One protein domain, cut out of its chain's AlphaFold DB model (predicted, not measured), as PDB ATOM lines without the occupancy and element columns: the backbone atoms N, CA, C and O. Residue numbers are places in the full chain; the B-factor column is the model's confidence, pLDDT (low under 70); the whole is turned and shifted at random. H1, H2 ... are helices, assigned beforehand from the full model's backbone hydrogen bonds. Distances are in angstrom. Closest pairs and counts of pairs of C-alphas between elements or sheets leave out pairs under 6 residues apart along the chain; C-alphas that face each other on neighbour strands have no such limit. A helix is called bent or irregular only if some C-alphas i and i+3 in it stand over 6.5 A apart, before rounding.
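AT A GLANCE: This is residues 264 to 292 and 303 to 460 of the 1202 residues of a protein of Synchytrium microbalum (UniProt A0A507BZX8). Four long helices, H5, H6, H7 and H8, lie nearly side by side with H6 in the middle, and the kinked H1 crosses H6 and H8. H4 folds back from H5, while H2, H3 and a loop, residues 315 to 333, lie loosely on the H1 side. The printed part has 187 residues with eight named helices, H1 to H8 in order, and no named strand: all helix. It is compact, with a radius of gyration of the C-alphas of 18.1 A and spans of 58 by 40 by 27 A.

IN THESE COORDINATES: Find C-alpha 264 at (-36.231, -3.886, -30.273); from there H1 runs 42.5 A to residue 292. Past the cut come H2, residues 303 to 308, H3, 311 to 314, and H4, 334 to 345. Then read H5, residues 349 to 368, 28.2 A; H6, 379 to 402, 34.4 A; H7, 409 to 431, 32.1 A; and H8, 437 to 456, 29.0 A, ending at C-alpha 456, (-40.084, -21.905, -48.706).

HOW THE PARTS SIT: H5, H6 and H7 form an up and down bundle, each running against the one before. The closest C-alphas of H5 and H6, a hairpin, are Ile 368 and Val 389, 6.5 A. H8 touches H6 at a shallow tilt of 6 degrees, the same way, closest at C-alphas 450 and 386, 7.1 A. H1 touches H6 about perpendicular, 82 degrees, with C-alphas 274 and 391 3.9 A apart. H1 is irregular, but only just: C-alphas 268 and 271 are 6.9 A apart. H4 touches H5, closest at C-alphas 343 and 349, 5.2 A. H1 and H3 only just touch, with 3 pairs of C-alphas within 8 A, the closest 283 and 314, 6.9 A; H2 is close to H1 but not clearly touching, C-alphas 308 and 279 being 7.6 A apart. Every O i to N i+4 pair is within hydrogen-bond range in H2 and H4 to H8, and 23 of 25 in H1; H3 is too short for one.

THE WHOLE: The farthest C-alphas, Ala 345 and Glu 435, are 59.3 A apart. Residues 293 to 302 are cut out, with 19.5 A between C-alphas 292 and 303. The link from H3 to H4 is long. Look for pLDDT under 70 at residues 283 to 292, 303 to 330, 371 and 373 to 378.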
ATOM      1  N   ILE A 264     -36.459  -5.156 -29.567       84.62
ATOM      2  CA  ILE A 264     -36.231  -3.886 -30.273       84.62
ATOM      3  C   ILE A 264     -35.256  -4.103 -31.434       84.62
ATOM      4  O   ILE A 264     -35.573  -3.739 -32.565       84.62
ATOM      5  N   ASN A 265     -34.127  -4.774 -31.194       85.19
ATOM      6  CA  ASN A 265     -33.156  -5.099 -32.244       85.19
ATOM      7  C   ASN A 265     -33.774  -5.978 -33.353       85.19
ATOM      8  O   ASN A 265     -33.570  -5.743 -34.547       85.19
ATOM      9  N   VAL A 266     -34.610  -6.951 -32.979       83.69
ATOM     10  CA  VAL A 266     -35.392  -7.756 -33.930       83.69
ATOM     11  C   VAL A 266     -36.237  -6.849 -34.822       83.69
ATOM     12  O   VAL A 266     -36.221  -7.011 -36.034       83.69
ATOM     13  N   ARG A 267     -36.926  -5.850 -34.258       80.94
ATOM     14  CA  ARG A 267     -37.745  -4.912 -35.039       80.94
ATOM     15  C   ARG A 267     -36.919  -4.087 -36.033       80.94
ATOM     16  O   ARG A 267     -37.369  -3.891 -37.157       80.94
ATOM     17  N   GLU A 268     -35.739  -3.613 -35.643       81.94
ATOM     18  CA  GLU A 268     -34.856  -2.819 -36.516       81.94
ATOM     19  C   GLU A 268     -34.232  -3.646 -37.649       81.94
ATOM     20  O   GLU A 268     -33.957  -3.136 -38.741       81.94
ATOM     21  N   SER A 269     -34.016  -4.936 -37.402       82.69
ATOM     22  CA  SER A 269     -33.435  -5.871 -38.365       82.69
ATOM     23  C   SER A 269     -34.473  -6.564 -39.253       82.69
ATOM     24  O   SER A 269     -34.103  -6.979 -40.352       82.69
ATOM     25  N   THR A 270     -35.754  -6.607 -38.857       86.50
ATOM     26  CA  THR A 270     -36.877  -7.177 -39.630       86.50
ATOM     27  C   THR A 270     -36.825  -6.771 -41.102       86.50
ATOM     28  O   THR A 270     -36.793  -7.629 -41.980       86.50
ATOM     29  N   ARG A 271     -36.735  -5.466 -41.387       86.75
ATOM     30  CA  ARG A 271     -36.716  -4.959 -42.766       86.75
ATOM     31  C   ARG A 271     -35.535  -5.489 -43.574       86.75
ATOM     32  O   ARG A 271     -35.682  -5.887 -44.725       86.75
ATOM     33  N   LYS A 272     -34.346  -5.489 -42.966       83.12
ATOM     34  CA  LYS A 272     -33.099  -5.924 -43.614       83.12
ATOM     35  C   LYS A 272     -33.147  -7.418 -43.929       83.12
ATOM     36  O   LYS A 272     -32.766  -7.817 -45.023       83.12
ATOM     37  N   ILE A 273     -33.671  -8.215 -42.995       82.62
ATOM     38  CA  ILE A 273     -33.904  -9.655 -43.166       82.62
ATOM     39  C   ILE A 273     -34.889  -9.897 -44.311       82.62
ATOM     40  O   ILE A 273     -34.613 -10.704 -45.196       82.62
ATOM     41  N   GLY A 274     -36.003  -9.160 -44.338       83.94
ATOM     42  CA  GLY A 274     -36.991  -9.258 -45.409       83.94
ATOM     43  C   GLY A 274     -36.421  -8.917 -46.785       83.94
ATOM     44  O   GLY A 274     -36.660  -9.649 -47.742       83.94
ATOM     45  N   LYS A 275     -35.609  -7.856 -46.876       83.88
ATOM     46  CA  LYS A 275     -34.916  -7.469 -48.113       83.88
ATOM     47  C   LYS A 275     -33.976  -8.570 -48.611       83.88
ATOM     48  O   LYS A 275     -34.104  -8.987 -49.757       83.88
ATOM     49  N   LEU A 276     -33.102  -9.084 -47.744       80.56
ATOM     50  CA  LEU A 276     -32.181 -10.171 -48.097       80.56
ATOM     51  C   LEU A 276     -32.935 -11.435 -48.529       80.56
ATOM     52  O   LEU A 276     -32.570 -12.068 -49.513       80.56
ATOM     53  N   CYS A 277     -34.015 -11.786 -47.827       79.94
ATOM     54  CA  CYS A 277     -34.836 -12.947 -48.162       79.94
ATOM     55  C   CYS A 277     -35.486 -12.811 -49.549       79.94
ATOM     56  O   CYS A 277     -35.487 -13.767 -50.328       79.94
ATOM     57  N   LEU A 278     -36.017 -11.630 -49.876       81.25
ATOM     58  CA  LEU A 278     -36.590 -11.343 -51.191       81.25
ATOM     59  C   LEU A 278     -35.532 -11.386 -52.300       81.25
ATOM     60  O   LEU A 278     -35.784 -11.975 -53.347       81.25
ATOM     61  N   GLU A 279     -34.348 -10.816 -52.070       77.94
ATOM     62  CA  GLU A 279     -33.236 -10.831 -53.029       77.94
ATOM     63  C   GLU A 279     -32.744 -12.259 -53.302       77.94
ATOM     64  O   GLU A 279     -32.642 -12.666 -54.460       77.94
ATOM     65  N   LEU A 280     -32.529 -13.065 -52.257       71.25
ATOM     66  CA  LEU A 280     -32.124 -14.470 -52.392       71.25
ATOM     67  C   LEU A 280     -33.177 -15.310 -53.123       71.25
ATOM     68  O   LEU A 280     -32.843 -16.147 -53.968       71.25
ATOM     69  N   THR A 281     -34.457 -15.068 -52.837       74.50
ATOM     70  CA  THR A 281     -35.560 -15.765 -53.509       74.50
ATOM     71  C   THR A 281     -35.644 -15.359 -54.982       74.50
ATOM     72  O   THR A 281     -35.789 -16.223 -55.846       74.50
ATOM     73  N   ALA A 282     -35.475 -14.072 -55.299       71.00
ATOM     74  CA  ALA A 282     -35.448 -13.577 -56.675       71.00
ATOM     75  C   ALA A 282     -34.288 -14.187 -57.483       71.00
ATOM     76  O   ALA A 282     -34.485 -14.634 -58.614       71.00
ATOM     77  N   VAL A 283     -33.094 -14.271 -56.889       67.31
ATOM     78  CA  VAL A 283     -31.923 -14.919 -57.504       67.31
ATOM     79  C   VAL A 283     -32.188 -16.403 -57.754       67.31
ATOM     80  O   VAL A 283     -31.941 -16.899 -58.855       67.31
ATOM     81  N   SER A 284     -32.763 -17.096 -56.771       66.81
ATOM     82  CA  SER A 284     -33.142 -18.509 -56.894       66.81
ATOM     83  C   SER A 284     -34.175 -18.728 -58.006       66.81
ATOM     84  O   SER A 284     -34.081 -19.694 -58.763       66.81
ATOM     85  N   GLN A 285     -35.124 -17.803 -58.177       67.94
ATOM     86  CA  GLN A 285     -36.120 -17.852 -59.247       67.94
ATOM     87  C   GLN A 285     -35.483 -17.704 -60.637       67.94
ATOM     88  O   GLN A 285     -35.788 -18.490 -61.537       67.94
ATOM     89  N   VAL A 286     -34.584 -16.729 -60.817       64.00
ATOM     90  CA  VAL A 286     -33.852 -16.524 -62.082       64.00
ATOM     91  C   VAL A 286     -32.989 -17.743 -62.401       64.00
ATOM     92  O   VAL A 286     -33.014 -18.234 -63.529       64.00
ATOM     93  N   ARG A 287     -32.291 -18.292 -61.402       63.94
ATOM     94  CA  ARG A 287     -31.482 -19.510 -61.537       63.94
ATOM     95  C   ARG A 287     -32.328 -20.719 -61.947       63.94
ATOM     96  O   ARG A 287     -31.972 -21.423 -62.888       63.94
ATOM     97  N   ASN A 288     -33.479 -20.927 -61.307       61.03
ATOM     98  CA  ASN A 288     -34.393 -22.023 -61.635       61.03
ATOM     99  C   ASN A 288     -35.002 -21.888 -63.038       61.03
ATOM    100  O   ASN A 288     -35.217 -22.898 -63.706       61.03
ATOM    101  N   ARG A 289     -35.252 -20.661 -63.519       59.69
ATOM    102  CA  ARG A 289     -35.681 -20.417 -64.909       59.69
ATOM    103  C   ARG A 289     -34.562 -20.719 -65.906       59.69
ATOM    104  O   ARG A 289     -34.807 -21.440 -66.863       59.69
ATOM    105  N   MET A 290     -33.332 -20.276 -65.630       55.59
ATOM    106  CA  MET A 290     -32.156 -20.594 -66.458       55.59
ATOM    107  C   MET A 290     -31.888 -22.104 -66.551       55.59
ATOM    108  O   MET A 290     -31.490 -22.588 -67.606       55.59
ATOM    109  N   ARG A 291     -32.145 -22.863 -65.475       56.88
ATOM    110  CA  ARG A 291     -32.049 -24.334 -65.478       56.88
ATOM    111  C   ARG A 291     -33.142 -25.002 -66.325       56.88
ATOM    112  O   ARG A 291     -32.877 -26.025 -66.943       56.88
ATOM    113  N   LYS A 292     -34.358 -24.439 -66.366       49.28
ATOM    114  CA  LYS A 292     -35.509 -25.014 -67.091       49.28
ATOM    115  C   LYS A 292     -35.550 -24.665 -68.584       49.28
ATOM    116  O   LYS A 292     -36.119 -25.436 -69.350       49.28
ATOM    117  N   ASP A 303     -33.361  -6.679 -67.796       39.84
ATOM    118  CA  ASP A 303     -33.667  -5.617 -66.826       39.84
ATOM    119  C   ASP A 303     -33.586  -6.113 -65.365       39.84
ATOM    120  O   ASP A 303     -33.126  -5.394 -64.482       39.84
ATOM    121  N   ILE A 304     -33.967  -7.374 -65.101       42.38
ATOM    122  CA  ILE A 304     -33.806  -8.012 -63.778       42.38
ATOM    123  C   ILE A 304     -32.325  -8.321 -63.504       42.38
ATOM    124  O   ILE A 304     -31.855  -8.132 -62.382       42.38
ATOM    125  N   ARG A 305     -31.583  -8.755 -64.533       44.03
ATOM    126  CA  ARG A 305     -30.140  -9.022 -64.462       44.03
ATOM    127  C   ARG A 305     -29.342  -7.758 -64.144       44.03
ATOM    128  O   ARG A 305     -28.480  -7.812 -63.279       44.03
ATOM    129  N   ASP A 306     -29.676  -6.637 -64.779       42.91
ATOM    130  CA  ASP A 306     -28.912  -5.390 -64.666       42.91
ATOM    131  C   ASP A 306     -29.312  -4.540 -63.442       42.91
ATOM    132  O   ASP A 306     -28.490  -3.771 -62.946       42.91
ATOM    133  N   LYS A 307     -30.542  -4.682 -62.910       43.22
ATOM    134  CA  LYS A 307     -31.014  -3.901 -61.743       43.22
ATOM    135  C   LYS A 307     -30.989  -4.637 -60.401       43.22
ATOM    136  O   LYS A 307     -31.005  -3.964 -59.374       43.22
ATOM    137  N   VAL A 308     -31.014  -5.975 -60.372       42.78
ATOM    138  CA  VAL A 308     -31.289  -6.735 -59.128       42.78
ATOM    139  C   VAL A 308     -30.210  -7.765 -58.779       42.78
ATOM    140  O   VAL A 308     -30.135  -8.184 -57.628       42.78
ATOM    141  N   VAL A 309     -29.352  -8.176 -59.720       43.38
ATOM    142  CA  VAL A 309     -28.461  -9.323 -59.498       43.38
ATOM    143  C   VAL A 309     -27.022  -9.021 -59.920       43.38
ATOM    144  O   VAL A 309     -26.657  -9.148 -61.084       43.38
ATOM    145  N   SER A 310     -26.168  -8.682 -58.952       47.59
ATOM    146  CA  SER A 310     -24.716  -8.632 -59.151       47.59
ATOM    147  C   SER A 310     -24.205 -10.009 -59.597       47.59
ATOM    148  O   SER A 310     -24.644 -11.033 -59.067       47.59
ATOM    149  N   ALA A 311     -23.236 -10.054 -60.517       38.38
ATOM    150  CA  ALA A 311     -22.607 -11.304 -60.960       38.38
ATOM    151  C   ALA A 311     -22.044 -12.146 -59.789       38.38
ATOM    152  O   ALA A 311     -22.081 -13.373 -59.849       38.38
ATOM    153  N   GLU A 312     -21.626 -11.499 -58.692       40.62
ATOM    154  CA  GLU A 312     -21.210 -12.150 -57.438       40.62
ATOM    155  C   GLU A 312     -22.335 -12.939 -56.742       40.62
ATOM    156  O   GLU A 312     -22.072 -13.998 -56.185       40.62
ATOM    157  N   MET A 313     -23.594 -12.484 -56.799       42.28
ATOM    158  CA  MET A 313     -24.734 -13.134 -56.126       42.28
ATOM    159  C   MET A 313     -25.195 -14.404 -56.866       42.28
ATOM    160  O   MET A 313     -25.730 -15.333 -56.265       42.28
ATOM    161  N   LEU A 314     -24.954 -14.473 -58.182       44.28
ATOM    162  CA  LEU A 314     -25.200 -15.672 -58.993       44.28
ATOM    163  C   LEU A 314     -24.170 -16.775 -58.733       44.28
ATOM    164  O   LEU A 314     -24.511 -17.944 -58.909       44.28
ATOM    165  N   ALA A 315     -22.963 -16.396 -58.302       42.38
ATOM    166  CA  ALA A 315     -21.852 -17.289 -57.981       42.38
ATOM    167  C   ALA A 315     -21.899 -17.850 -56.545       42.38
ATOM    168  O   ALA A 315     -21.050 -18.662 -56.187       42.38
ATOM    169  N   VAL A 316     -22.873 -17.435 -55.724       44.28
ATOM    170  CA  VAL A 316     -23.075 -17.989 -54.378       44.28
ATOM    171  C   VAL A 316     -23.609 -19.418 -54.501       44.28
ATOM    172  O   VAL A 316     -24.697 -19.637 -55.045       44.28
ATOM    173  N   ASP A 317     -22.795 -20.356 -54.020       40.84
ATOM    174  CA  ASP A 317     -23.038 -21.797 -53.975       40.84
ATOM    175  C   ASP A 317     -24.275 -22.152 -53.121       40.84
ATOM    176  O   ASP A 317     -24.727 -21.343 -52.313       40.84
ATOM    177  N   ASP A 318     -24.814 -23.370 -53.268       45.31
ATOM    178  CA  ASP A 318     -26.005 -23.900 -52.555       45.31
ATOM    179  C   ASP A 318     -25.857 -23.982 -51.011       45.31
ATOM    180  O   ASP A 318     -26.733 -24.497 -50.309       45.31
ATOM    181  N   GLY A 319     -24.763 -23.464 -50.451       41.59
ATOM    182  CA  GLY A 319     -24.625 -23.227 -49.021       41.59
ATOM    183  C   GLY A 319     -25.466 -22.023 -48.615       41.59
ATOM    184  O   GLY A 319     -25.057 -20.889 -48.851       41.59
ATOM    185  N   GLU A 320     -26.634 -22.278 -48.012       49.72
ATOM    186  CA  GLU A 320     -27.520 -21.284 -47.392       49.72
ATOM    187  C   GLU A 320     -26.708 -20.126 -46.788       49.72
ATOM    188  O   GLU A 320     -26.126 -20.255 -45.708       49.72
ATOM    189  N   THR A 321     -26.661 -18.972 -47.465       47.53
ATOM    190  CA  THR A 321     -26.203 -17.738 -46.823       47.53
ATOM    191  C   THR A 321     -27.125 -17.529 -45.642       47.53
ATOM    192  O   THR A 321     -28.307 -17.233 -45.836       47.53
ATOM    193  N   ASN A 322     -26.615 -17.749 -44.435       54.75
ATOM    194  CA  ASN A 322     -27.408 -17.698 -43.224       54.75
ATOM    195  C   ASN A 322     -28.017 -16.298 -43.124       54.75
ATOM    196  O   ASN A 322     -27.324 -15.337 -42.815       54.75
ATOM    197  N   ILE A 323     -29.312 -16.156 -43.433       58.59
ATOM    198  CA  ILE A 323     -29.990 -14.850 -43.579       58.59
ATOM    199  C   ILE A 323     -29.835 -13.998 -42.303       58.59
ATOM    200  O   ILE A 323     -29.905 -12.768 -42.348       58.59
ATOM    201  N   LEU A 324     -29.582 -14.665 -41.177       57.56
ATOM    202  CA  LEU A 324     -29.403 -14.102 -39.846       57.56
ATOM    203  C   LEU A 324     -27.949 -13.792 -39.459       57.56
ATOM    204  O   LEU A 324     -27.752 -13.060 -38.488       57.56
ATOM    205  N   ASP A 325     -26.963 -14.357 -40.162       53.81
ATOM    206  CA  ASP A 325     -25.531 -14.188 -39.890       53.81
ATOM    207  C   ASP A 325     -24.760 -13.964 -41.197       53.81
ATOM    208  O   ASP A 325     -24.096 -14.844 -41.742       53.81
ATOM    209  N   ASN A 326     -24.895 -12.741 -41.706       58.72
ATOM    210  CA  ASN A 326     -24.255 -12.248 -42.919       58.72
ATOM    211  C   ASN A 326     -23.523 -10.927 -42.621       58.72
ATOM    212  O   ASN A 326     -23.718 -10.299 -41.580       58.72
ATOM    213  N   LYS A 327     -22.736 -10.416 -43.579       53.00
ATOM    214  CA  LYS A 327     -22.069  -9.097 -43.461       53.00
ATOM    215  C   LYS A 327     -23.034  -7.940 -43.129       53.00
ATOM    216  O   LYS A 327     -22.596  -6.918 -42.607       53.00
ATOM    217  N   HIS A 328     -24.331  -8.093 -43.415       51.94
ATOM    218  CA  HIS A 328     -25.353  -7.050 -43.275       51.94
ATOM    219  C   HIS A 328     -26.297  -7.218 -42.071       51.94
ATOM    220  O   HIS A 328     -26.892  -6.229 -41.635       51.94
ATOM    221  N   VAL A 329     -26.454  -8.435 -41.535       59.25
ATOM    222  CA  VAL A 329     -27.369  -8.746 -40.423       59.25
ATOM    223  C   VAL A 329     -26.711  -9.781 -39.512       59.25
ATOM    224  O   VAL A 329     -26.289 -10.826 -39.993       59.25
ATOM    225  N   LYS A 330     -26.649  -9.479 -38.208       67.50
ATOM    226  CA  LYS A 330     -26.244 -10.403 -37.141       67.50
ATOM    227  C   LYS A 330     -27.306 -10.406 -36.052       67.50
ATOM    228  O   LYS A 330     -27.353  -9.479 -35.241       67.50
ATOM    229  N   LEU A 331     -28.166 -11.419 -36.047       72.69
ATOM    230  CA  LEU A 331     -29.205 -11.569 -35.032       72.69
ATOM    231  C   LEU A 331     -28.844 -12.702 -34.068       72.69
ATOM    232  O   LEU A 331     -28.967 -13.876 -34.400       72.69
ATOM    233  N   ASP A 332     -28.385 -12.348 -32.864       73.81
ATOM    234  CA  ASP A 332     -28.039 -13.329 -31.832       73.81
ATOM    235  C   ASP A 332     -29.303 -13.771 -31.075       73.81
ATOM    236  O   ASP A 332     -29.995 -12.944 -30.483       73.81
ATOM    237  N   PHE A 333     -29.608 -15.070 -31.078       80.75
ATOM    238  CA  PHE A 333     -30.740 -15.656 -30.346       80.75
ATOM    239  C   PHE A 333     -30.402 -16.006 -28.886       80.75
ATOM    240  O   PHE A 333     -31.285 -16.436 -28.140       80.75
ATOM    241  N   LYS A 334     -29.156 -15.807 -28.430       79.88
ATOM    242  CA  LYS A 334     -28.755 -16.064 -27.035       79.88
ATOM    243  C   LYS A 334     -29.655 -15.401 -25.992       79.88
ATOM    244  O   LYS A 334     -29.954 -16.092 -25.016       79.88
ATOM    245  N   PRO A 335     -30.114 -14.139 -26.135       82.69
ATOM    246  CA  PRO A 335     -31.015 -13.538 -25.153       82.69
ATOM    247  C   PRO A 335     -32.319 -14.328 -25.014       82.69
ATOM    248  O   PRO A 335     -32.712 -14.655 -23.898       82.69
ATOM    249  N   LEU A 336     -32.928 -14.738 -26.134       84.38
ATOM    250  CA  LEU A 336     -34.152 -15.544 -26.147       84.38
ATOM    251  C   LEU A 336     -33.945 -16.907 -25.468       84.38
ATOM    252  O   LEU A 336     -34.721 -17.275 -24.587       84.38
ATOM    253  N   HIS A 337     -32.895 -17.646 -25.840       81.56
ATOM    254  CA  HIS A 337     -32.596 -18.947 -25.232       81.56
ATOM    255  C   HIS A 337     -32.247 -18.826 -23.743       81.56
ATOM    256  O   HIS A 337     -32.709 -19.632 -22.937       81.56
ATOM    257  N   SER A 338     -31.490 -17.798 -23.350       80.75
ATOM    258  CA  SER A 338     -31.152 -17.547 -21.942       80.75
ATOM    259  C   SER A 338     -32.403 -17.249 -21.119       80.75
ATOM    260  O   SER A 338     -32.577 -17.820 -20.043       80.75
ATOM    261  N   CYS A 339     -33.315 -16.429 -21.654       82.88
ATOM    262  CA  CYS A 339     -34.614 -16.187 -21.035       82.88
ATOM    263  C   CYS A 339     -35.410 -17.480 -20.898       82.88
ATOM    264  O   CYS A 339     -35.913 -17.774 -19.816       82.88
ATOM    265  N   LEU A 340     -35.490 -18.271 -21.970       83.88
ATOM    266  CA  LEU A 340     -36.235 -19.524 -21.976       83.88
ATOM    267  C   LEU A 340     -35.719 -20.477 -20.892       83.88
ATOM    268  O   LEU A 340     -36.514 -20.940 -20.082       83.88
ATOM    269  N   HIS A 341     -34.405 -20.705 -20.820       81.38
ATOM    270  CA  HIS A 341     -33.794 -21.577 -19.814       81.38
ATOM    271  C   HIS A 341     -34.032 -21.099 -18.377       81.38
ATOM    272  O   HIS A 341     -34.248 -21.913 -17.482       81.38
ATOM    273  N   ILE A 342     -34.002 -19.788 -18.138       81.81
ATOM    274  CA  ILE A 342     -34.137 -19.241 -16.785       81.81
ATOM    275  C   ILE A 342     -35.600 -19.220 -16.336       81.81
ATOM    276  O   ILE A 342     -35.900 -19.585 -15.202       81.81
ATOM    277  N   TYR A 343     -36.533 -18.883 -17.226       83.00
ATOM    278  CA  TYR A 343     -37.963 -19.000 -16.937       83.00
ATOM    279  C   TYR A 343     -38.414 -20.456 -16.761       83.00
ATOM    280  O   TYR A 343     -39.338 -20.705 -15.983       83.00
ATOM    281  N   ASP A 344     -37.758 -21.405 -17.434       83.19
ATOM    282  CA  ASP A 344     -37.947 -22.843 -17.221       83.19
ATOM    283  C   ASP A 344     -37.445 -23.259 -15.828       83.19
ATOM    284  O   ASP A 344     -38.192 -23.869 -15.065       83.19
ATOM    285  N   ALA A 345     -36.245 -22.812 -15.428       79.44
ATOM    286  CA  ALA A 345     -35.700 -23.046 -14.086       79.44
ATOM    287  C   ALA A 345     -36.562 -22.433 -12.961       79.44
ATOM    288  O   ALA A 345     -36.635 -22.980 -11.863       79.44
ATOM    289  N   LEU A 346     -37.246 -21.317 -13.230       80.50
ATOM    290  CA  LEU A 346     -38.176 -20.668 -12.297       80.50
ATOM    291  C   LEU A 346     -39.595 -21.272 -12.314       80.50
ATOM    292  O   LEU A 346     -40.442 -20.834 -11.533       80.50
ATOM    293  N   GLY A 347     -39.894 -22.221 -13.211       79.81
ATOM    294  CA  GLY A 347     -41.229 -22.812 -13.368       79.81
ATOM    295  C   GLY A 347     -42.290 -21.864 -13.953       79.81
ATOM    296  O   GLY A 347     -43.480 -22.158 -13.882       79.81
ATOM    297  N   LYS A 348     -41.886 -20.729 -14.541       83.50
ATOM    298  CA  LYS A 348     -42.776 -19.679 -15.092       83.50
ATOM    299  C   LYS A 348     -42.779 -19.644 -16.631       83.50
ATOM    300  O   LYS A 348     -43.030 -18.604 -17.239       83.50
ATOM    301  N   ARG A 349     -42.503 -20.774 -17.293       83.56
ATOM    302  CA  ARG A 349     -42.408 -20.875 -18.767       83.56
ATOM    303  C   ARG A 349     -43.674 -20.412 -19.500       83.56
ATOM    304  O   ARG A 349     -43.573 -19.749 -20.530       83.56
ATOM    305  N   ASN A 350     -44.856 -20.729 -18.968       83.50
ATOM    306  CA  ASN A 350     -46.135 -20.363 -19.588       83.50
ATOM    307  C   ASN A 350     -46.392 -18.848 -19.568       83.50
ATOM    308  O   ASN A 350     -46.906 -18.305 -20.547       83.50
ATOM    309  N   ASP A 351     -45.981 -18.157 -18.502       83.00
ATOM    310  CA  ASP A 351     -46.108 -16.698 -18.396       83.00
ATOM    311  C   ASP A 351     -45.201 -15.999 -19.415       83.00
ATOM    312  O   ASP A 351     -45.617 -15.057 -20.092       83.00
ATOM    313  N   PHE A 352     -43.968 -16.497 -19.573       84.69
ATOM    314  CA  PHE A 352     -43.036 -15.986 -20.579       84.69
ATOM    315  C   PHE A 352     -43.565 -16.188 -21.995       84.69
ATOM    316  O   PHE A 352     -43.546 -15.251 -22.793       84.69
ATOM    317  N   LYS A 353     -44.099 -17.383 -22.278       85.12
ATOM    318  CA  LYS A 353     -44.754 -17.683 -23.550       85.12
ATOM    319  C   LYS A 353     -45.839 -16.650 -23.836       85.12
ATOM    320  O   LYS A 353     -45.730 -15.945 -24.831       85.12
ATOM    321  N   ARG A 354     -46.812 -16.473 -22.938       85.44
ATOM    322  CA  ARG A 354     -47.919 -15.520 -23.128       85.44
ATOM    323  C   ARG A 354     -47.436 -14.089 -23.399       85.44
ATOM    324  O   ARG A 354     -47.879 -13.474 -24.364       85.44
ATOM    325  N   ASN A 355     -46.483 -13.591 -22.608       84.62
ATOM    326  CA  ASN A 355     -45.929 -12.243 -22.780       84.62
ATOM    327  C   ASN A 355     -45.213 -12.064 -24.128       84.62
ATOM    328  O   ASN A 355     -45.309 -11.001 -24.752       84.62
ATOM    329  N   TYR A 356     -44.503 -13.097 -24.586       86.88
ATOM    330  CA  TYR A 356     -43.871 -13.108 -25.900       86.88
ATOM    331  C   TYR A 356     -44.919 -13.082 -27.019       86.88
ATOM    332  O   TYR A 356     -44.836 -12.234 -27.908       86.88
ATOM    333  N   GLU A 357     -45.935 -13.951 -26.955       85.56
ATOM    334  CA  GLU A 357     -46.998 -14.014 -27.967       85.56
ATOM    335  C   GLU A 357     -47.760 -12.687 -28.076       85.56
ATOM    336  O   GLU A 357     -47.986 -12.200 -29.184       85.56
ATOM    337  N   ASP A 358     -48.091 -12.064 -26.943       85.50
ATOM    338  CA  ASP A 358     -48.771 -10.769 -26.901       85.50
ATOM    339  C   ASP A 358     -47.916  -9.649 -27.510       85.50
ATOM    340  O   ASP A 358     -48.398  -8.884 -28.352       85.50
ATOM    341  N   SER A 359     -46.627  -9.593 -27.159       85.31
ATOM    342  CA  SER A 359     -45.695  -8.589 -27.692       85.31
ATOM    343  C   SER A 359     -45.503  -8.739 -29.202       85.31
ATOM    344  O   SER A 359     -45.566  -7.755 -29.945       85.31
ATOM    345  N   ARG A 360     -45.325  -9.974 -29.686       87.44
ATOM    346  CA  ARG A 360     -45.158 -10.260 -31.117       87.44
ATOM    347  C   ARG A 360     -46.443 -10.034 -31.906       87.44
ATOM    348  O   ARG A 360     -46.377  -9.501 -33.008       87.44
ATOM    349  N   ARG A 361     -47.616 -10.329 -31.337       86.06
ATOM    350  CA  ARG A 361     -48.921 -10.019 -31.945       86.06
ATOM    351  C   ARG A 361     -49.134  -8.514 -32.120       86.06
ATOM    352  O   ARG A 361     -49.627  -8.088 -33.164       86.06
ATOM    353  N   LEU A 362     -48.757  -7.701 -31.130       84.81
ATOM    354  CA  LEU A 362     -48.807  -6.238 -31.244       84.81
ATOM    355  C   LEU A 362     -47.859  -5.731 -32.341       84.81
ATOM    356  O   LEU A 362     -48.268  -4.923 -33.174       84.81
ATOM    357  N   GLN A 363     -46.628  -6.248 -32.395       84.88
ATOM    358  CA  GLN A 363     -45.657  -5.897 -33.438       84.88
ATOM    359  C   GLN A 363     -46.129  -6.300 -34.843       84.88
ATOM    360  O   GLN A 363     -45.999  -5.505 -35.774       84.88
ATOM    361  N   ALA A 364     -46.726  -7.484 -34.995       84.56
ATOM    362  CA  ALA A 364     -47.311  -7.931 -36.255       84.56
ATOM    363  C   ALA A 364     -48.407  -6.970 -36.721       84.56
ATOM    364  O   ALA A 364     -48.358  -6.469 -37.838       84.56
ATOM    365  N   ASN A 365     -49.362  -6.650 -35.842       84.38
ATOM    366  CA  ASN A 365     -50.463  -5.749 -36.172       84.38
ATOM    367  C   ASN A 365     -49.979  -4.360 -36.597       84.38
ATOM    368  O   ASN A 365     -50.516  -3.816 -37.555       84.38
ATOM    369  N   LEU A 366     -48.960  -3.812 -35.928       83.69
ATOM    370  CA  LEU A 366     -48.355  -2.538 -36.322       83.69
ATOM    371  C   LEU A 366     -47.690  -2.624 -37.698       83.69
ATOM    372  O   LEU A 366     -47.850  -1.720 -38.507       83.69
ATOM    373  N   THR A 367     -46.980  -3.718 -37.968       81.44
ATOM    374  CA  THR A 367     -46.255  -3.918 -39.228       81.44
ATOM    375  C   THR A 367     -47.220  -4.066 -40.406       81.44
ATOM    376  O   THR A 367     -47.110  -3.355 -41.402       81.44
ATOM    377  N   ILE A 368     -48.225  -4.933 -40.257       81.44
ATOM    378  CA  ILE A 368     -49.186  -5.291 -41.309       81.44
ATOM    379  C   ILE A 368     -50.157  -4.143 -41.623       81.44
ATOM    380  O   ILE A 368     -50.647  -4.044 -42.746       81.44
ATOM    381  N   SER A 369     -50.450  -3.281 -40.645       76.00
ATOM    382  CA  SER A 369     -51.383  -2.157 -40.802       76.00
ATOM    383  C   SER A 369     -50.721  -0.857 -41.271       76.00
ATOM    384  O   SER A 369     -51.392   0.171 -41.281       76.00
ATOM    385  N   THR A 370     -49.443  -0.876 -41.662       75.88
ATOM    386  CA  THR A 370     -48.759   0.310 -42.200       75.88
ATOM    387  C   THR A 370     -49.335   0.655 -43.582       75.88
ATOM    388  O   THR A 370     -49.156  -0.135 -44.510       75.88
ATOM    389  N   PRO A 371     -50.037   1.791 -43.750       65.31
ATOM    390  CA  PRO A 371     -50.612   2.152 -45.038       65.31
ATOM    391  C   PRO A 371     -49.519   2.650 -45.989       65.31
ATOM    392  O   PRO A 371     -48.648   3.426 -45.594       65.31
ATOM    393  N   PHE A 372     -49.600   2.252 -47.257       73.19
ATOM    394  CA  PHE A 372     -48.816   2.831 -48.347       73.19
ATOM    395  C   PHE A 372     -49.758   3.251 -49.478       73.19
ATOM    396  O   PHE A 372     -50.832   2.675 -49.665       73.19
ATOM    397  N   SER A 373     -49.368   4.272 -50.235       66.31
ATOM    398  CA  SER A 373     -50.119   4.734 -51.398       66.31
ATOM    399  C   SER A 373     -49.273   4.546 -52.644       66.31
ATOM    400  O   SER A 373     -48.102   4.900 -52.642       66.31
ATOM    401  N   LEU A 374     -49.881   4.013 -53.702       65.75
ATOM    402  CA  LEU A 374     -49.261   3.894 -55.024       65.75
ATOM    403  C   LEU A 374     -49.566   5.114 -55.913       65.75
ATOM    404  O   LEU A 374     -49.367   5.067 -57.124       65.75
ATOM    405  N   LYS A 375     -50.069   6.215 -55.332       58.94
ATOM    406  CA  LYS A 375     -50.276   7.474 -56.056       58.94
ATOM    407  C   LYS A 375     -48.905   8.053 -56.425       58.94
ATOM    408  O   LYS A 375     -48.091   8.279 -55.534       58.94
ATOM    409  N   ASN A 376     -48.685   8.316 -57.716       56.62
ATOM    410  CA  ASN A 376     -47.426   8.794 -58.320       56.62
ATOM    411  C   ASN A 376     -46.317   7.737 -58.507       56.62
ATOM    412  O   ASN A 376     -45.140   8.085 -58.449       56.62
ATOM    413  N   ASP A 377     -46.667   6.469 -58.733       61.38
ATOM    414  CA  ASP A 377     -45.713   5.405 -59.096       61.38
ATOM    415  C   ASP A 377     -44.651   5.093 -58.014       61.38
ATOM    416  O   ASP A 377     -43.602   4.512 -58.303       61.38
ATOM    417  N   ASP A 378     -44.913   5.432 -56.745       66.81
ATOM    418  CA  ASP A 378     -43.990   5.151 -55.638       66.81
ATOM    419  C   ASP A 378     -43.992   3.660 -55.246       66.81
ATOM    420  O   ASP A 378     -44.784   3.191 -54.425       66.81
ATOM    421  N   LEU A 379     -43.065   2.898 -55.833       74.56
ATOM    422  CA  LEU A 379     -42.823   1.497 -55.481       74.56
ATOM    423  C   LEU A 379     -42.102   1.306 -54.142       74.56
ATOM    424  O   LEU A 379     -42.148   0.203 -53.590       74.56
ATOM    425  N   ALA A 380     -41.435   2.329 -53.602       76.12
ATOM    426  CA  ALA A 380     -40.602   2.163 -52.413       76.12
ATOM    427  C   ALA A 380     -41.455   1.866 -51.170       76.12
ATOM    428  O   ALA A 380     -41.100   1.009 -50.353       76.12
ATOM    429  N   GLY A 381     -42.619   2.514 -51.051       79.50
ATOM    430  CA  GLY A 381     -43.593   2.227 -49.993       79.50
ATOM    431  C   GLY A 381     -44.110   0.783 -50.030       79.50
ATOM    432  O   GLY A 381     -44.234   0.134 -48.994       79.50
ATOM    433  N   PHE A 382     -44.338   0.240 -51.227       83.19
ATOM    434  CA  PHE A 382     -44.788  -1.142 -51.398       83.19
ATOM    435  C   PHE A 382     -43.680  -2.165 -51.108       83.19
ATOM    436  O   PHE A 382     -43.907  -3.147 -50.402       83.19
ATOM    437  N   GLU A 383     -42.462  -1.935 -51.604       82.25
ATOM    438  CA  GLU A 383     -41.334  -2.835 -51.343       82.25
ATOM    439  C   GLU A 383     -40.971  -2.875 -49.855       82.25
ATOM    440  O   GLU A 383     -40.745  -3.958 -49.312       82.25
ATOM    441  N   THR A 384     -40.973  -1.727 -49.170       85.50
ATOM    442  CA  THR A 384     -40.723  -1.674 -47.718       85.50
ATOM    443  C   THR A 384     -41.797  -2.412 -46.921       85.50
ATOM    444  O   THR A 384     -41.458  -3.142 -45.992       85.50
ATOM    445  N   TYR A 385     -43.064  -2.316 -47.331       87.94
ATOM    446  CA  TYR A 385     -44.153  -3.085 -46.731       87.94
ATOM    447  C   TYR A 385     -43.936  -4.603 -46.855       87.94
ATOM    448  O   TYR A 385     -43.997  -5.323 -45.856       87.94
ATOM    449  N   LEU A 386     -43.617  -5.101 -48.057       87.25
ATOM    450  CA  LEU A 386     -43.353  -6.530 -48.275       87.25
ATOM    451  C   LEU A 386     -42.133  -7.024 -47.481       87.25
ATOM    452  O   LEU A 386     -42.166  -8.122 -46.921       87.25
ATOM    453  N   GLN A 387     -41.073  -6.212 -47.409       88.31
ATOM    454  CA  GLN A 387     -39.872  -6.506 -46.624       88.31
ATOM    455  C   GLN A 387     -40.198  -6.625 -45.131       88.31
ATOM    456  O   GLN A 387     -39.770  -7.580 -44.482       88.31
ATOM    457  N   ASP A 388     -40.976  -5.691 -44.586       87.06
ATOM    458  CA  ASP A 388     -41.322  -5.695 -43.166       87.06
ATOM    459  C   ASP A 388     -42.192  -6.919 -42.799       87.06
ATOM    460  O   ASP A 388     -41.968  -7.558 -41.766       87.06
ATOM    461  N   VAL A 389     -43.131  -7.313 -43.671       88.69
ATOM    462  CA  VAL A 389     -43.978  -8.503 -43.471       88.69
ATOM    463  C   VAL A 389     -43.166  -9.802 -43.551       88.69
ATOM    464  O   VAL A 389     -43.246 -10.617 -42.629       88.69
ATOM    465  N   ILE A 390     -42.356 -10.004 -44.601       88.56
ATOM    466  CA  ILE A 390     -41.528 -11.221 -44.728       88.56
ATOM    467  C   ILE A 390     -40.561 -11.329 -43.566       88.56
ATOM    468  O   ILE A 390     -40.469 -12.389 -42.954       88.56
ATOM    469  N   GLY A 391     -39.860 -10.244 -43.234       86.56
ATOM    470  CA  GLY A 391     -38.899 -10.253 -42.139       86.56
ATOM    471  C   GLY A 391     -39.528 -10.731 -40.832       86.56
ATOM    472  O   GLY A 391     -38.931 -11.529 -40.112       86.56
ATOM    473  N   PHE A 392     -40.764 -10.303 -40.550       89.75
ATOM    474  CA  PHE A 392     -41.471 -10.696 -39.339       89.75
ATOM    475  C   PHE A 392     -41.765 -12.203 -39.320       89.75
ATOM    476  O   PHE A 392     -41.443 -12.874 -38.337       89.75
ATOM    477  N   PHE A 393     -42.349 -12.739 -40.397       89.56
ATOM    478  CA  PHE A 393     -42.739 -14.151 -40.466       89.56
ATOM    479  C   PHE A 393     -41.538 -15.095 -40.603       89.56
ATOM    480  O   PHE A 393     -41.541 -16.159 -39.995       89.56
ATOM    481  N   VAL A 394     -40.464 -14.686 -41.281       86.31
ATOM    482  CA  VAL A 394     -39.204 -15.447 -41.322       86.31
ATOM    483  C   VAL A 394     -38.608 -15.589 -39.919       86.31
ATOM    484  O   VAL A 394     -38.246 -16.692 -39.516       86.31
ATOM    485  N   ILE A 395     -38.570 -14.505 -39.133       86.06
ATOM    486  CA  ILE A 395     -38.097 -14.561 -37.742       86.06
ATOM    487  C   ILE A 395     -38.985 -15.489 -36.899       86.06
ATOM    488  O   ILE A 395     -38.458 -16.296 -36.139       86.06
ATOM    489  N   GLU A 396     -40.313 -15.429 -37.044       87.31
ATOM    490  CA  GLU A 396     -41.218 -16.337 -36.320       87.31
ATOM    491  C   GLU A 396     -41.019 -17.807 -36.719       87.31
ATOM    492  O   GLU A 396     -41.007 -18.674 -35.843       87.31
ATOM    493  N   ALA A 397     -40.818 -18.097 -38.008       83.25
ATOM    494  CA  ALA A 397     -40.525 -19.445 -38.491       83.25
ATOM    495  C   ALA A 397     -39.206 -19.976 -37.913       83.25
ATOM    496  O   ALA A 397     -39.122 -21.134 -37.505       83.25
ATOM    497  N   ILE A 398     -38.186 -19.121 -37.815       81.38
ATOM    498  CA  ILE A 398     -36.899 -19.495 -37.230       81.38
ATOM    499  C   ILE A 398     -37.036 -19.728 -35.727       81.38
ATOM    500  O   ILE A 398     -36.581 -20.760 -35.250       81.38
ATOM    501  N   VAL A 399     -37.714 -18.841 -34.989       84.38
ATOM    502  CA  VAL A 399     -37.989 -19.034 -33.552       84.38
ATOM    503  C   VAL A 399     -38.741 -20.344 -33.311       84.38
ATOM    504  O   VAL A 399     -38.428 -21.067 -32.368       84.38
ATOM    505  N   MET A 400     -39.708 -20.683 -34.165       83.50
ATOM    506  CA  MET A 400     -40.444 -21.948 -34.084       83.50
ATOM    507  C   MET A 400     -39.540 -23.169 -34.312       83.50
ATOM    508  O   MET A 400     -39.726 -24.182 -33.645       83.50
ATOM    509  N   ASN A 401     -38.562 -23.075 -35.214       78.31
ATOM    510  CA  ASN A 401     -37.645 -24.177 -35.519       78.31
ATOM    511  C   ASN A 401     -36.490 -24.303 -34.511       78.31
ATOM    512  O   ASN A 401     -35.978 -25.402 -34.316       78.31
ATOM    513  N   THR A 402     -36.062 -23.207 -33.876       77.88
ATOM    514  CA  THR A 402     -34.940 -23.201 -32.920       77.88
ATOM    515  C   THR A 402     -35.366 -23.445 -31.475       77.88
ATOM    516  O   THR A 402     -34.540 -23.859 -30.663       77.88
ATOM    517  N   THR A 403     -36.629 -23.192 -31.120       78.81
ATOM    518  CA  THR A 403     -37.122 -23.353 -29.744       78.81
ATOM    519  C   THR A 403     -38.026 -24.578 -29.595       78.81
ATOM    520  O   THR A 403     -39.023 -24.729 -30.292       78.81
ATOM    521  N   GLU A 404     -37.732 -25.455 -28.631       73.56
ATOM    522  CA  GLU A 404     -38.579 -26.620 -28.348       73.56
ATOM    523  C   GLU A 404     -39.885 -26.198 -27.653       73.56
ATOM    524  O   GLU A 404     -39.866 -25.668 -26.540       73.56
ATOM    525  N   ASN A 405     -41.042 -26.445 -28.279       70.81
ATOM    526  CA  ASN A 405     -42.389 -26.267 -27.702       70.81
ATOM    527  C   ASN A 405     -42.707 -24.873 -27.105       70.81
ATOM    528  O   ASN A 405     -43.702 -24.707 -26.390       70.81
ATOM    529  N   PHE A 406     -41.891 -23.851 -27.378       80.69
ATOM    530  CA  PHE A 406     -42.108 -22.493 -26.877       80.69
ATOM    531  C   PHE A 406     -43.160 -21.759 -27.713       80.69
ATOM    532  O   PHE A 406     -44.134 -21.246 -27.163       80.69
ATOM    533  N   ARG A 407     -43.028 -21.797 -29.043       82.94
ATOM    534  CA  ARG A 407     -43.987 -21.220 -29.993       82.94
ATOM    535  C   ARG A 407     -44.809 -22.330 -30.647       82.94
ATOM    536  O   ARG A 407     -44.243 -23.296 -31.144       82.94
ATOM    537  N   SER A 408     -46.141 -22.230 -30.630       81.50
ATOM    538  CA  SER A 408     -46.996 -23.223 -31.299       81.50
ATOM    539  C   SER A 408     -47.238 -22.854 -32.760       81.50
ATOM    540  O   SER A 408     -47.518 -21.696 -33.075       81.50
ATOM    541  N   ARG A 409     -47.214 -23.865 -33.639       81.31
ATOM    542  CA  ARG A 409     -47.507 -23.702 -35.071       81.31
ATOM    543  C   ARG A 409     -48.870 -23.046 -35.312       81.31
ATOM    544  O   ARG A 409     -48.943 -22.041 -36.005       81.31
ATOM    545  N   GLY A 410     -49.911 -23.515 -34.618       82.00
ATOM    546  CA  GLY A 410     -51.265 -22.961 -34.751       82.00
ATOM    547  C   GLY A 410     -51.407 -21.489 -34.332       82.00
ATOM    548  O   GLY A 410     -52.232 -20.775 -34.891       82.00
ATOM    549  N   SER A 411     -50.594 -20.992 -33.387       82.56
ATOM    550  CA  SER A 411     -50.609 -19.568 -32.989       82.56
ATOM    551  C   SER A 411     -50.008 -18.677 -34.081       82.56
ATOM    552  O   SER A 411     -50.524 -17.595 -34.366       82.56
ATOM    553  N   VAL A 412     -48.945 -19.154 -34.735       86.56
ATOM    554  CA  VAL A 412     -48.307 -18.463 -35.864       86.56
ATOM    555  C   VAL A 412     -49.195 -18.521 -37.110       86.56
ATOM    556  O   VAL A 412     -49.349 -17.504 -37.781       86.56
ATOM    557  N   GLU A 413     -49.836 -19.657 -37.386       85.88
ATOM    558  CA  GLU A 413     -50.805 -19.802 -38.482       85.88
ATOM    559  C   GLU A 413     -52.018 -18.879 -38.295       85.88
ATOM    560  O   GLU A 413     -52.382 -18.163 -39.219       85.88
ATOM    561  N   ALA A 414     -52.588 -18.779 -37.089       86.88
ATOM    562  CA  ALA A 414     -53.685 -17.841 -36.816       86.88
ATOM    563  C   ALA A 414     -53.277 -16.365 -37.008       86.88
ATOM    564  O   ALA A 414     -54.065 -15.538 -37.484       86.88
ATOM    565  N   LEU A 415     -52.033 -16.021 -36.650       87.31
ATOM    566  CA  LEU A 415     -51.477 -14.692 -36.896       87.31
ATOM    567  C   LEU A 415     -51.299 -14.432 -38.397       87.31
ATOM    568  O   LEU A 415     -51.609 -13.335 -38.858       87.31
ATOM    569  N   TRP A 416     -50.842 -15.437 -39.147       90.44
ATOM    570  CA  TRP A 416     -50.710 -15.384 -40.601       90.44
ATOM    571  C   TRP A 416     -52.065 -15.209 -41.294       90.44
ATOM    572  O   TRP A 416     -52.200 -14.324 -42.130       90.44
ATOM    573  N   GLU A 417     -53.099 -15.941 -40.880       87.25
ATOM    574  CA  GLU A 417     -54.465 -15.782 -41.400       87.25
ATOM    575  C   GLU A 417     -55.017 -14.366 -41.163       87.25
ATOM    576  O   GLU A 417     -55.597 -13.748 -42.054       87.25
ATOM    577  N   THR A 418     -54.771 -13.792 -39.982       86.75
ATOM    578  CA  THR A 418     -55.164 -12.400 -39.693       86.75
ATOM    579  C   THR A 418     -54.364 -11.400 -40.535       86.75
ATOM    580  O   THR A 418     -54.895 -10.374 -40.969       86.75
ATOM    581  N   ALA A 419     -53.076 -11.678 -40.754       87.69
ATOM    582  CA  ALA A 419     -52.210 -10.852 -41.584       87.69
ATOM    583  C   ALA A 419     -52.661 -10.861 -43.042       87.69
ATOM    584  O   ALA A 419     -52.739  -9.809 -43.665       87.69
ATOM    585  N   MET A 420     -53.012 -12.035 -43.550       85.81
ATOM    586  CA  MET A 420     -53.461 -12.262 -44.913       85.81
ATOM    587  C   MET A 420     -54.687 -11.436 -45.279       85.81
ATOM    588  O   MET A 420     -54.707 -10.781 -46.324       85.81
ATOM    589  N   GLU A 421     -55.674 -11.395 -44.394       85.31
ATOM    590  CA  GLU A 421     -56.905 -10.646 -44.618       85.31
ATOM    591  C   GLU A 421     -56.625  -9.139 -44.677       85.31
ATOM    592  O   GLU A 421     -57.155  -8.447 -45.545       85.31
ATOM    593  N   LYS A 422     -55.714  -8.648 -43.828       84.75
ATOM    594  CA  LYS A 422     -55.268  -7.248 -43.840       84.75
ATOM    595  C   LYS A 422     -54.391  -6.908 -45.048       84.75
ATOM    596  O   LYS A 422     -54.555  -5.843 -45.633       84.75
ATOM    597  N   ILE A 423     -53.478  -7.793 -45.448       86.19
ATOM    598  CA  ILE A 423     -52.630  -7.610 -46.637       86.19
ATOM    599  C   ILE A 423     -53.516  -7.510 -47.883       86.19
ATOM    600  O   ILE A 423     -53.324  -6.614 -48.701       86.19
ATOM    601  N   LYS A 424     -54.537  -8.372 -48.000       84.12
ATOM    602  CA  LYS A 424     -55.526  -8.311 -49.085       84.12
ATOM    603  C   LYS A 424     -56.248  -6.969 -49.140       84.12
ATOM    604  O   LYS A 424     -56.384  -6.424 -50.231       84.12
ATOM    605  N   THR A 425     -56.716  -6.450 -48.002       84.56
ATOM    606  CA  THR A 425     -57.404  -5.149 -47.964       84.56
ATOM    607  C   THR A 425     -56.452  -4.011 -48.307       84.56
ATOM    608  O   THR A 425     -56.764  -3.226 -49.191       84.56
ATOM    609  N   VAL A 426     -55.254  -3.976 -47.708       83.44
ATOM    610  CA  VAL A 426     -54.265  -2.916 -47.965       83.44
ATOM    611  C   VAL A 426     -53.860  -2.901 -49.439       83.44
ATOM    612  O   VAL A 426     -53.920  -1.855 -50.070       83.44
ATOM    613  N   ILE A 427     -53.523  -4.053 -50.031       81.81
ATOM    614  CA  ILE A 427     -53.145  -4.125 -51.452       81.81
ATOM    615  C   ILE A 427     -54.314  -3.718 -52.360       81.81
ATOM    616  O   ILE A 427     -54.099  -2.999 -53.333       81.81
ATOM    617  N   ARG A 428     -55.546  -4.150 -52.057       81.94
ATOM    618  CA  ARG A 428     -56.734  -3.797 -52.849       81.94
ATOM    619  C   ARG A 428     -57.012  -2.294 -52.819       81.94
ATOM    620  O   ARG A 428     -57.209  -1.710 -53.882       81.94
ATOM    621  N   ASP A 429     -56.979  -1.694 -51.633       80.94
ATOM    622  CA  ASP A 429     -57.244  -0.269 -51.428       80.94
ATOM    623  C   ASP A 429     -56.134   0.582 -52.066       80.94
ATOM    624  O   ASP A 429     -56.415   1.534 -52.793       80.94
ATOM    625  N   SER A 430     -54.863   0.193 -51.898       76.19
ATOM    626  CA  SER A 430     -53.719   0.886 -52.507       76.19
ATOM    627  C   SER A 430     -53.703   0.790 -54.034       76.19
ATOM    628  O   SER A 430     -53.160   1.678 -54.691       76.19
ATOM    629  N   LEU A 431     -54.290  -0.264 -54.609       75.69
ATOM    630  CA  LEU A 431     -54.392  -0.436 -56.054       75.69
ATOM    631  C   LEU A 431     -55.643   0.210 -56.649       75.69
ATOM    632  O   LEU A 431     -55.686   0.340 -57.866       75.69
ATOM    633  N   GLN A 432     -56.658   0.606 -55.864       74.50
ATOM    634  CA  GLN A 432     -57.942   1.149 -56.352       74.50
ATOM    635  C   GLN A 432     -57.799   2.329 -57.324       74.50
ATOM    636  O   GLN A 432     -58.557   2.394 -58.285       74.50
ATOM    637  N   ASP A 433     -56.762   3.146 -57.177       71.00
ATOM    638  CA  ASP A 433     -56.552   4.346 -57.997       71.00
ATOM    639  C   ASP A 433     -55.417   4.194 -59.038       71.00
ATOM    640  O   ASP A 433     -54.985   5.179 -59.631       71.00
ATOM    641  N   CYS A 434     -54.877   2.985 -59.248       72.00
ATOM    642  CA  CYS A 434     -53.768   2.760 -60.183       72.00
ATOM    643  C   CYS A 434     -54.269   2.483 -61.615       72.00
ATOM    644  O   CYS A 434     -55.017   1.528 -61.837       72.00
ATOM    645  N   GLU A 435     -53.806   3.284 -62.583       70.56
ATOM    646  CA  GLU A 435     -54.163   3.197 -64.014       70.56
ATOM    647  C   GLU A 435     -52.986   2.781 -64.928       70.56
ATOM    648  O   GLU A 435     -53.094   2.810 -66.160       70.56
ATOM    649  N   ASN A 436     -51.830   2.404 -64.368       78.19
ATOM    650  CA  ASN A 436     -50.636   2.053 -65.145       78.19
ATOM    651  C   ASN A 436     -50.410   0.519 -65.217       78.19
ATOM    652  O   ASN A 436     -50.041  -0.091 -64.210       78.19
ATOM    653  N   PRO A 437     -50.565  -0.124 -66.397       75.38
ATOM    654  CA  PRO A 437     -50.342  -1.561 -66.585       75.38
ATOM    655  C   PRO A 437     -48.937  -2.053 -66.217       75.38
ATOM    656  O   PRO A 437     -48.797  -3.158 -65.695       75.38
ATOM    657  N   GLU A 438     -47.897  -1.249 -66.442       75.81
ATOM    658  CA  GLU A 438     -46.509  -1.651 -66.158       75.81
ATOM    659  C   GLU A 438     -46.228  -1.719 -64.646       75.81
ATOM    660  O   GLU A 438     -45.508  -2.603 -64.166       75.81
ATOM    661  N   LEU A 439     -46.868  -0.850 -63.856       77.44
ATOM    662  CA  LEU A 439     -46.803  -0.924 -62.393       77.44
ATOM    663  C   LEU A 439     -47.471  -2.196 -61.877       77.44
ATOM    664  O   LEU A 439     -46.908  -2.865 -61.013       77.44
ATOM    665  N   PHE A 440     -48.627  -2.577 -62.431       79.88
ATOM    666  CA  PHE A 440     -49.299  -3.833 -62.079       79.88
ATOM    667  C   PHE A 440     -48.418  -5.053 -62.357       79.88
ATOM    668  O   PHE A 440     -48.351  -5.960 -61.524       79.88
ATOM    669  N   LEU A 441     -47.700  -5.066 -63.486       76.12
ATOM    670  CA  LEU A 441     -46.745  -6.129 -63.803       76.12
ATOM    671  C   LEU A 441     -45.612  -6.180 -62.768       76.12
ATOM    672  O   LEU A 441     -45.274  -7.252 -62.261       76.12
ATOM    673  N   THR A 442     -45.057  -5.020 -62.411       78.31
ATOM    674  CA  THR A 442     -43.971  -4.929 -61.426       78.31
ATOM    675  C   THR A 442     -44.436  -5.399 -60.045       78.31
ATOM    676  O   THR A 442     -43.767  -6.214 -59.406       78.31
ATOM    677  N   ILE A 443     -45.628  -4.979 -59.616       81.81
ATOM    678  CA  ILE A 443     -46.270  -5.414 -58.370       81.81
ATOM    679  C   ILE A 443     -46.501  -6.926 -58.381       81.81
ATOM    680  O   ILE A 443     -46.157  -7.600 -57.412       81.81
ATOM    681  N   LYS A 444     -46.991  -7.491 -59.490       82.62
ATOM    682  CA  LYS A 444     -47.159  -8.941 -59.653       82.62
ATOM    683  C   LYS A 444     -45.834  -9.690 -59.522       82.62
ATOM    684  O   LYS A 444     -45.783 -10.705 -58.826       82.62
ATOM    685  N   ILE A 445     -44.756  -9.211 -60.143       79.06
ATOM    686  CA  ILE A 445     -43.429  -9.841 -60.034       79.06
ATOM    687  C   ILE A 445     -42.964  -9.845 -58.571       79.06
ATOM    688  O   ILE A 445     -42.551 -10.889 -58.063       79.06
ATOM    689  N   ARG A 446     -43.096  -8.714 -57.865       82.00
ATOM    690  CA  ARG A 446     -42.742  -8.604 -56.440       82.00
ATOM    691  C   ARG A 446     -43.600  -9.502 -55.548       82.00
ATOM    692  O   ARG A 446     -43.048 -10.187 -54.691       82.00
ATOM    693  N   LEU A 447     -44.912  -9.570 -55.782       84.12
ATOM    694  CA  LEU A 447     -45.816 -10.469 -55.055       84.12
ATOM    695  C   LEU A 447     -45.514 -11.942 -55.320       84.12
ATOM    696  O   LEU A 447     -45.596 -12.752 -54.405       84.12
ATOM    697  N   THR A 448     -45.114 -12.296 -56.540       81.19
ATOM    698  CA  THR A 448     -44.741 -13.678 -56.874       81.19
ATOM    699  C   THR A 448     -43.487 -14.103 -56.107       81.19
ATOM    700  O   THR A 448     -43.463 -15.188 -55.532       81.19
ATOM    701  N   ILE A 449     -42.467 -13.237 -56.032       81.44
ATOM    702  CA  ILE A 449     -41.262 -13.492 -55.222       81.44
ATOM    703  C   ILE A 449     -41.624 -13.567 -53.732       81.44
ATOM    704  O   ILE A 449     -41.135 -14.443 -53.025       81.44
ATOM    705  N   PHE A 450     -42.513 -12.689 -53.258       86.12
ATOM    706  CA  PHE A 450     -43.002 -12.692 -51.877       86.12
ATOM    707  C   PHE A 450     -43.716 -14.001 -51.505       86.12
ATOM    708  O   PHE A 450     -43.439 -14.573 -50.452       86.12
ATOM    709  N   ILE A 451     -44.588 -14.503 -52.383       84.81
ATOM    710  CA  ILE A 451     -45.290 -15.781 -52.207       84.81
ATOM    711  C   ILE A 451     -44.289 -16.932 -52.113       84.81
ATOM    712  O   ILE A 451     -44.325 -17.691 -51.150       84.81
ATOM    713  N   GLN A 452     -43.355 -17.016 -53.064       80.38
ATOM    714  CA  GLN A 452     -42.345 -18.077 -53.092       80.38
ATOM    715  C   GLN A 452     -41.438 -18.042 -51.859       80.38
ATOM    716  O   GLN A 452     -41.101 -19.087 -51.303       80.38
ATOM    717  N   ALA A 453     -41.069 -16.843 -51.395       83.31
ATOM    718  CA  ALA A 453     -40.267 -16.684 -50.190       83.31
ATOM    719  C   ALA A 453     -40.981 -17.302 -48.981       83.31
ATOM    720  O   ALA A 453     -40.356 -18.034 -48.225       83.31
ATOM    721  N   LEU A 454     -42.286 -17.069 -48.819       84.38
ATOM    722  CA  LEU A 454     -43.072 -17.607 -47.705       84.38
ATOM    723  C   LEU A 454     -43.400 -19.102 -47.850       84.38
ATOM    724  O   LEU A 454     -43.384 -19.817 -46.846       84.38
ATOM    725  N   GLU A 455     -43.629 -19.593 -49.071       83.62
ATOM    726  CA  GLU A 455     -43.781 -21.032 -49.347       83.62
ATOM    727  C   GLU A 455     -42.540 -21.820 -48.912       83.62
ATOM    728  O   GLU A 455     -42.670 -22.881 -48.298       83.62
ATOM    729  N   ASN A 456     -41.337 -21.274 -49.132       78.69
ATOM    730  CA  ASN A 456     -40.084 -21.905 -48.706       78.69
ATOM    731  C   ASN A 456     -39.992 -22.097 -47.178       78.69
ATOM    732  O   ASN A 456     -39.338 -23.034 -46.715       78.69
ATOM    733  N   TYR A 457     -40.671 -21.256 -46.388       79.69
ATOM    734  CA  TYR A 457     -40.774 -21.398 -44.927       79.69
ATOM    735  C   TYR A 457     -42.002 -22.206 -44.470       79.69
ATOM    736  O   TYR A 457     -42.198 -22.395 -43.269       79.69
ATOM    737  N   GLY A 458     -42.798 -22.737 -45.405       77.00
ATOM    738  CA  GLY A 458     -43.927 -23.626 -45.124       77.00
ATOM    739  C   GLY A 458     -45.231 -22.920 -44.749       77.00
ATOM    740  O   GLY A 458     -46.065 -23.530 -44.079       77.00
ATOM    741  N   TYR A 459     -45.413 -21.656 -45.146       85.56
ATOM    742  CA  TYR A 459     -46.677 -20.932 -44.977       85.56
ATOM    743  C   TYR A 459     -47.680 -21.253 -46.096       85.56
ATOM    744  O   TYR A 459     -47.302 -21.455 -47.247       85.56
ATOM    745  N   SER A 460     -48.978 -21.254 -45.767       83.75
ATOM    746  CA  SER A 460     -50.057 -21.387 -46.756       83.75
ATOM    747  C   SER A 460     -50.243 -20.084 -47.534       83.75
ATOM    748  O   SER A 460     -50.477 -19.033 -46.935       83.75
TER     749      SER A 460